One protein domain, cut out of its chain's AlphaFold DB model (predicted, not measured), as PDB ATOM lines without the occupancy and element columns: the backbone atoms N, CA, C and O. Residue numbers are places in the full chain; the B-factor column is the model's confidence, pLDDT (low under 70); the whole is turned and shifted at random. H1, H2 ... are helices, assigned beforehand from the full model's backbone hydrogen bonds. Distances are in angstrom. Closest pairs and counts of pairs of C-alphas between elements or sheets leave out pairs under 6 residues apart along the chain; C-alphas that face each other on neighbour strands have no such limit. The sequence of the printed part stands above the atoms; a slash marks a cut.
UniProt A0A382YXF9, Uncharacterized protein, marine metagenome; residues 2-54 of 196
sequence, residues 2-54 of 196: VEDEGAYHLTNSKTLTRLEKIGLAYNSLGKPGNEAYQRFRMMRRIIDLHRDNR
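Overview. This is residues 2 to 54 of the 196 residues of an uncharacterized protein of marine metagenome (UniProt A0A382YXF9). A short helix, H1, lies side by side with residues 32 to 40 of a much longer helix, H2, and a wide loop, residues 12 to 30, leads back from the end of H1 to the start of H2. H2 makes the long axis, and residues 13 to 18 of the loop stick out. The printed part has 53 residues with two named helices, H1 then H2, and no named strand; the class is all helix. It is only just compact, close to loose, with a radius of gyration of the C-alphas of 12.0 A, and only just elongated, with spans of 42 by 21 by 16 A.

Along the chain. H1 is residues 5 to 11, 10.0 A long, from C-alpha 5 at (2.904, -0.451, -6.432). H2 is residues 31 to 51, 30.3 A long, ending with C-alpha 51 at (-0.162, 26.373, -20.589).

Arrangement. H1 and H2 touch, H2 with residues 32 to 40 alone; the closest C-alphas, of Ala 7 and Gly 33, are 5.1 A apart. They run the same way at a shallow tilt of 4 degrees. In H1 and H2 every O i to N i+4 pair is within hydrogen-bond range.

Size, cuts and confidence. The two C-alphas farthest apart, of Val 2 and Asn 53, are 41.9 A apart. The printed part has no cut, and the link from H1 to H2 is long, 19 residues. Residues 2 to 5 have pLDDT under 70.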
ATOM      1  N   VAL A   2       2.138  -6.700   0.441       49.50
ATOM      2  CA  VAL A   2       2.317  -6.320  -0.965       49.50
ATOM      3  C   VAL A   2       2.416  -4.805  -0.947       49.50
ATOM      4  O   VAL A   2       1.441  -4.129  -0.626       49.50
ATOM      5  N   GLU A   3       3.634  -4.305  -1.102       54.47
ATOM      6  CA  GLU A   3       3.911  -2.878  -1.083       54.47
ATOM      7  C   GLU A   3       3.200  -2.188  -2.254       54.47
ATOM      8  O   GLU A   3       2.962  -2.766  -3.311       54.47
ATOM      9  N   ASP A   4       2.796  -0.957  -1.981       65.44
ATOM     10  CA  ASP A   4       1.934  -0.046  -2.727       65.44
ATOM     11  C   ASP A   4       2.457   0.327  -4.135       65.44
ATOM     12  O   ASP A   4       2.800   1.470  -4.435       65.44
ATOM     13  N   GLU A   5       2.528  -0.658  -5.031       69.12
ATOM     14  CA  GLU A   5       2.904  -0.451  -6.432       69.12
ATOM     15  C   GLU A   5       1.771   0.172  -7.263       69.12
ATOM     16  O   GLU A   5       2.017   0.731  -8.329       69.12
ATOM     17  N   GLY A   6       0.519   0.108  -6.796       80.31
ATOM     18  CA  GLY A   6      -0.642   0.600  -7.545       80.31
ATOM     19  C   GLY A   6      -0.559   2.097  -7.846       80.31
ATOM     20  O   GLY A   6      -0.733   2.504  -8.996       80.31
ATOM     21  N   ALA A   7      -0.236   2.914  -6.838       83.88
ATOM     22  CA  ALA A   7      -0.040   4.348  -7.024       83.88
ATOM     23  C   ALA A   7       1.093   4.636  -8.017       83.88
ATOM     24  O   ALA A   7       0.883   5.403  -8.954       83.88
ATOM     25  N   TYR A   8       2.234   3.959  -7.861       84.44
ATOM     26  CA  TYR A   8       3.388   4.076  -8.753       84.44
ATOM     27  C   TYR A   8       3.036   3.727 -10.210       84.44
ATOM     28  O   TYR A   8       3.293   4.511 -11.123       84.44
ATOM     29  N   HIS A   9       2.389   2.581 -10.449       85.31
ATOM     30  CA  HIS A   9       2.004   2.154 -11.798       85.31
ATOM     31  C   HIS A   9       0.998   3.109 -12.441       85.31
ATOM     32  O   HIS A   9       1.105   3.404 -13.631       85.31
ATOM     33  N   LEU A  10       0.036   3.622 -11.669       84.69
ATOM     34  CA  LEU A  10      -0.955   4.570 -12.179       84.69
ATOM     35  C   LEU A  10      -0.326   5.924 -12.529       84.69
ATOM     36  O   LEU A  10      -0.632   6.477 -13.586       84.69
ATOM     37  N   THR A  11       0.575   6.442 -11.689       85.81
ATOM     38  CA  THR A  11       1.256   7.727 -11.925       85.81
ATOM     39  C   THR A  11       2.280   7.666 -13.055       85.81
ATOM     40  O   THR A  11       2.560   8.690 -13.677       85.81
ATOM     41  N   ASN A  12       2.813   6.478 -13.343       83.06
ATOM     42  CA  ASN A  12       3.814   6.240 -14.385       83.06
ATOM     43  C   ASN A  12       3.232   5.534 -15.622       83.06
ATOM     44  O   ASN A  12       3.981   5.073 -16.491       83.06
ATOM     45  N   SER A  13       1.904   5.433 -15.714       84.94
ATOM     46  CA  SER A  13       1.242   4.688 -16.779       84.94
ATOM     47  C   SER A  13       1.515   5.297 -18.155       84.94
ATOM     48  O   SER A  13       1.185   6.449 -18.431       84.94
ATOM     49  N   LYS A  14       2.060   4.480 -19.062       86.25
ATOM     50  CA  LYS A  14       2.262   4.844 -20.474       86.25
ATOM     51  C   LYS A  14       0.982   4.748 -21.306       86.25
ATOM     52  O   LYS A  14       0.941   5.265 -22.416       86.25
ATOM     53  N   THR A  15      -0.045   4.066 -20.798       89.12
ATOM     54  CA  THR A  15      -1.318   3.864 -21.508       89.12
ATOM     55  C   THR A  15      -2.348   4.930 -21.146       89.12
ATOM     56  O   THR A  15      -3.143   5.326 -21.997       89.12
ATOM     57  N   LEU A  16      -2.305   5.462 -19.921       84.44
ATOM     58  CA  LEU A  16      -3.189   6.536 -19.456       84.44
ATOM     59  C   LEU A  16      -2.664   7.924 -19.864       84.44
ATOM     60  O   LEU A  16      -2.503   8.820 -19.038       84.44
ATOM     61  N   THR A  17      -2.419   8.133 -21.158       83.06
ATOM     62  CA  THR A  17      -1.780   9.355 -21.690       83.06
ATOM     63  C   THR A  17      -2.604  10.634 -21.512       83.06
ATOM     64  O   THR A  17      -2.062  11.733 -21.591       83.06
ATOM     65  N   ARG A  18      -3.911  10.510 -21.245       85.38
ATOM     66  CA  ARG A  18      -4.832  11.630 -20.974       85.38
ATOM     67  C   ARG A  18      -5.071  11.880 -19.481       85.38
ATOM     68  O   ARG A  18      -5.971  12.639 -19.133       85.38
ATOM     69  N   LEU A  19      -4.329  11.223 -18.589       85.88
ATOM     70  CA  LEU A  19      -4.544  11.356 -17.150       85.88
ATOM     71  C   LEU A  19      -4.114  12.746 -16.658       85.88
ATOM     72  O   LEU A  19      -2.928  13.071 -16.605       85.88
ATOM     73  N   GLU A  20      -5.092  13.571 -16.286       86.31
ATOM     74  CA  GLU A  20      -4.839  14.924 -15.773       86.31
ATOM     75  C   GLU A  20      -4.878  15.008 -14.249       86.31
ATOM     76  O   GLU A  20      -4.169  15.809 -13.644       86.31
ATOM     77  N   LYS A  21      -5.704  14.175 -13.616       86.19
ATOM     78  CA  LYS A  21      -5.901  14.147 -12.168       86.19
ATOM     79  C   LYS A  21      -5.984  12.706 -11.700       86.19
ATOM     80  O   LYS A  21      -6.608  11.876 -12.355       86.19
ATOM     81  N   ILE A  22      -5.397  12.435 -10.539       86.38
ATOM     82  CA  ILE A  22      -5.512  11.148  -9.859       86.38
ATOM     83  C   ILE A  22      -5.821  11.385  -8.378       86.38
ATOM     84  O   ILE A  22      -5.128  12.138  -7.686       86.38
ATOM     85  N   GLY A  23      -6.925  10.804  -7.914       84.00
ATOM     86  CA  GLY A  23      -7.383  10.906  -6.532       84.00
ATOM     87  C   GLY A  23      -6.924   9.695  -5.736       84.00
ATOM     88  O   GLY A  23      -7.497   8.624  -5.889       84.00
ATOM     89  N   LEU A  24      -5.910   9.868  -4.883       84.00
ATOM     90  CA  LEU A  24      -5.369   8.789  -4.045       84.00
ATOM     91  C   LEU A  24      -5.569   9.023  -2.539       84.00
ATOM     92  O   LEU A  24      -5.071   8.241  -1.740       84.00
ATOM     93  N   ALA A  25      -6.326  10.054  -2.149       76.31
ATOM     94  CA  ALA A  25      -6.462  10.518  -0.761       76.31
ATOM     95  C   ALA A  25      -7.013   9.473   0.229       76.31
ATOM     96  O   ALA A  25      -6.811   9.613   1.430       76.31
ATOM     97  N   TYR A  26      -7.694   8.437  -0.264       79.75
ATOM     98  CA  TYR A  26      -8.271   7.364   0.552       79.75
ATOM     99  C   TYR A  26      -7.462   6.059   0.493       79.75
ATOM    100  O   TYR A  26      -7.970   5.008   0.874       79.75
ATOM    101  N   ASN A  27      -6.216   6.113   0.012       81.81
ATOM    102  CA  ASN A  27      -5.307   4.969  -0.029       81.81
ATOM    103  C   ASN A  27      -4.154   5.162   0.962       81.81
ATOM    104  O   ASN A  27      -3.640   6.268   1.131       81.81
ATOM    105  N   SER A  28      -3.723   4.072   1.599       82.81
ATOM    106  CA  SER A  28      -2.532   4.073   2.449       82.81
ATOM    107  C   SER A  28      -1.290   3.982   1.572       82.81
ATOM    108  O   SER A  28      -0.917   2.885   1.159       82.81
ATOM    109  N   LEU A  29      -0.664   5.126   1.291       81.31
ATOM    110  CA  LEU A  29       0.500   5.166   0.417       81.31
ATOM    111  C   LEU A  29       1.809   4.873   1.162       81.31
ATOM    112  O   LEU A  29       2.103   5.483   2.195       81.31
ATOM    113  N   GLY A  30       2.628   3.983   0.601       85.00
ATOM    114  CA  GLY A  30       4.011   3.762   1.030       85.00
ATOM    115  C   GLY A  30       4.922   4.928   0.629       85.00
ATOM    116  O   GLY A  30       4.506   5.846  -0.078       85.00
ATOM    117  N   LYS A  31       6.197   4.915   1.046       85.38
ATOM    118  CA  LYS A  31       7.160   5.954   0.615       85.38
ATOM    119  C   LYS A  31       7.275   6.051  -0.921       85.38
ATOM    120  O   LYS A  31       7.143   7.169  -1.421       85.38
ATOM    121  N   PRO A  32       7.425   4.940  -1.678       85.00
ATOM    122  CA  PRO A  32       7.514   5.005  -3.140       85.00
ATOM    123  C   PRO A  32       6.226   5.522  -3.797       85.00
ATOM    124  O   PRO A  32       6.291   6.367  -4.687       85.00
ATOM    125  N   GLY A  33       5.057   5.074  -3.323       88.06
ATOM    126  CA  GLY A  33       3.757   5.531  -3.819       88.06
ATOM    127  C   GLY A  33       3.520   7.022  -3.566       88.06
ATOM    128  O   GLY A  33       3.085   7.742  -4.466       88.06
ATOM    129  N   ASN A  34       3.888   7.522  -2.380       87.44
ATOM    130  CA  ASN A  34       3.828   8.951  -2.063       87.44
ATOM    131  C   ASN A  34       4.752   9.779  -2.961       87.44
ATOM    132  O   ASN A  34       4.321  10.801  -3.492       87.44
ATOM    133  N   GLU A  35       6.003   9.356  -3.151       89.81
ATOM    134  CA  GLU A  35       6.935  10.081  -4.018       89.81
ATOM    135  C   GLU A  35       6.429  10.120  -5.465       89.81
ATOM    136  O   GLU A  35       6.368  11.193  -6.067       89.81
ATOM    137  N   ALA A  36       5.997   8.977  -6.005       89.94
ATOM    138  CA  ALA A  36       5.461   8.882  -7.360       89.94
ATOM    139  C   ALA A  36       4.224   9.775  -7.547       89.94
ATOM    140  O   ALA A  36       4.121  10.516  -8.530       89.94
ATOM    141  N   TYR A  37       3.333   9.800  -6.550       90.38
ATOM    142  CA  TYR A  37       2.181  10.693  -6.540       90.38
ATOM    143  C   TYR A  37       2.579  12.174  -6.538       90.38
ATOM    144  O   TYR A  37       2.031  12.957  -7.320       90.38
ATOM    145  N   GLN A  38       3.558  12.575  -5.723       92.06
ATOM    146  CA  GLN A  38       4.032  13.962  -5.712       92.06
ATOM    147  C   GLN A  38       4.731  14.341  -7.022       92.06
ATOM    148  O   GLN A  38       4.478  15.428  -7.543       92.06
ATOM    149  N   ARG A  39       5.528  13.439  -7.616       93.25
ATOM    150  CA  ARG A  39       6.136  13.654  -8.941       93.25
ATOM    151  C   ARG A  39       5.076  13.881 -10.012       93.25
ATOM    152  O   ARG A  39       5.180  14.839 -10.777       93.25
ATOM    153  N   PHE A  40       4.036  13.047 -10.032       93.56
ATOM    154  CA  PHE A  40       2.916  13.202 -10.955       93.56
ATOM    155  C   PHE A  40       2.226  14.557 -10.778       93.56
ATOM    156  O   PHE A  40       2.063  15.304 -11.743       93.56
ATOM    157  N   ARG A  41       1.871  14.920  -9.538       93.69
ATOM    158  CA  ARG A  41       1.221  16.208  -9.243       93.69
ATOM    159  C   ARG A  41       2.085  17.398  -9.639       93.69
ATOM    160  O   ARG A  41       1.561  18.361 -10.197       93.69
ATOM    161  N   MET A  42       3.385  17.326  -9.370       95.44
ATOM    162  CA  MET A  42       4.334  18.375  -9.718       95.44
ATOM    163  C   MET A  42       4.457  18.532 -11.237       95.44
ATOM    164  O   MET A  42       4.357  19.644 -11.748       95.44
ATOM    165  N   MET A  43       4.575  17.430 -11.985       95.25
ATOM    166  CA  MET A  43       4.621  17.486 -13.449       95.25
ATOM    167  C   MET A  43       3.315  18.040 -14.038       95.25
ATOM    168  O   MET A  43       3.351  18.878 -14.937       95.25
ATOM    169  N   ARG A  44       2.152  17.652 -13.496       94.94
ATOM    170  CA  ARG A  44       0.865  18.246 -13.896       94.94
ATOM    171  C   ARG A  44       0.823  19.747 -13.631       94.94
ATOM    172  O   ARG A  44       0.425  20.497 -14.514       94.94
ATOM    173  N   ARG A  45       1.307  20.189 -12.467       96.00
ATOM    174  CA  ARG A  45       1.401  21.614 -12.129       96.00
ATOM    175  C   ARG A  45       2.276  22.382 -13.118       96.00
ATOM    176  O   ARG A  45       1.895  23.473 -13.521       96.00
ATOM    177  N   ILE A  46       3.420  21.819 -13.501       96.94
ATOM    178  CA  ILE A  46       4.326  22.410 -14.492       96.94
ATOM    179  C   ILE A  46       3.613  22.580 -15.840       96.94
ATOM    180  O   ILE A  46       3.678  23.659 -16.421       96.94
ATOM    181  N   ILE A  47       2.909  21.544 -16.311       95.94
ATOM    182  CA  ILE A  47       2.152  21.589 -17.573       95.94
ATOM    183  C   ILE A  47       1.070  22.673 -17.521       95.94
ATOM    184  O   ILE A  47       0.943  23.451 -18.464       95.94
ATOM    185  N   ASP A  48       0.306  22.733 -16.428       96.25
ATOM    186  CA  ASP A  48      -0.787  23.695 -16.276       96.25
ATOM    187  C   ASP A  48      -0.246  25.137 -16.203       96.25
ATOM    188  O   ASP A  48      -0.727  26.014 -16.915       96.25
ATOM    189  N   LEU A  49       0.817  25.383 -15.425       97.25
ATOM    190  CA  LEU A  49       1.452  26.703 -15.353       97.25
ATOM    191  C   LEU A  49       2.073  27.126 -16.686       97.25
ATOM    192  O   LEU A  49       1.969  28.292 -17.047       97.25
ATOM    193  N   HIS A  50       2.708  26.209 -17.421       97.38
ATOM    194  CA  HIS A  50       3.242  26.519 -18.747       97.38
ATOM    195  C   HIS A  50       2.117  26.862 -19.735       97.38
ATOM    196  O   HIS A  50       2.203  27.884 -20.410       97.38
ATOM    197  N   ARG A  51       1.022  26.085 -19.758       96.94
ATOM    198  CA  ARG A  51      -0.162  26.373 -20.589       96.94
ATOM    199  C   ARG A  51      -0.725  27.774 -20.331       96.94
ATOM    200  O   ARG A  51      -1.153  28.439 -21.270       96.94
ATOM    201  N   ASP A  52      -0.684  28.213 -19.077       97.38
ATOM    202  CA  ASP A  52      -1.188  29.519 -18.650       97.38
ATOM    203  C   ASP A  52      -0.138  30.647 -18.745       97.38
ATOM    204  O   ASP A  52      -0.427  31.772 -18.343       97.38
ATOM    205  N   ASN A  53       1.067  30.383 -19.270       95.75
ATOM    206  CA  ASN A  53       2.208  31.319 -19.315       95.75
ATOM    207  C   ASN A  53       2.657  31.835 -17.932       95.75
ATOM    208  O   ASN A  53       3.086  32.976 -17.775       95.75
ATOM    209  N   ARG A  54       2.559  30.984 -16.911       96.75
ATOM    210  CA  ARG A  54       2.851  31.281 -15.498       96.75
ATOM    211  C   ARG A  54       3.924  30.362 -14.917       96.75
ATOM    212  O   ARG A  54       3.975  30.150 -13.707       96.75
TER     213      ARG A  54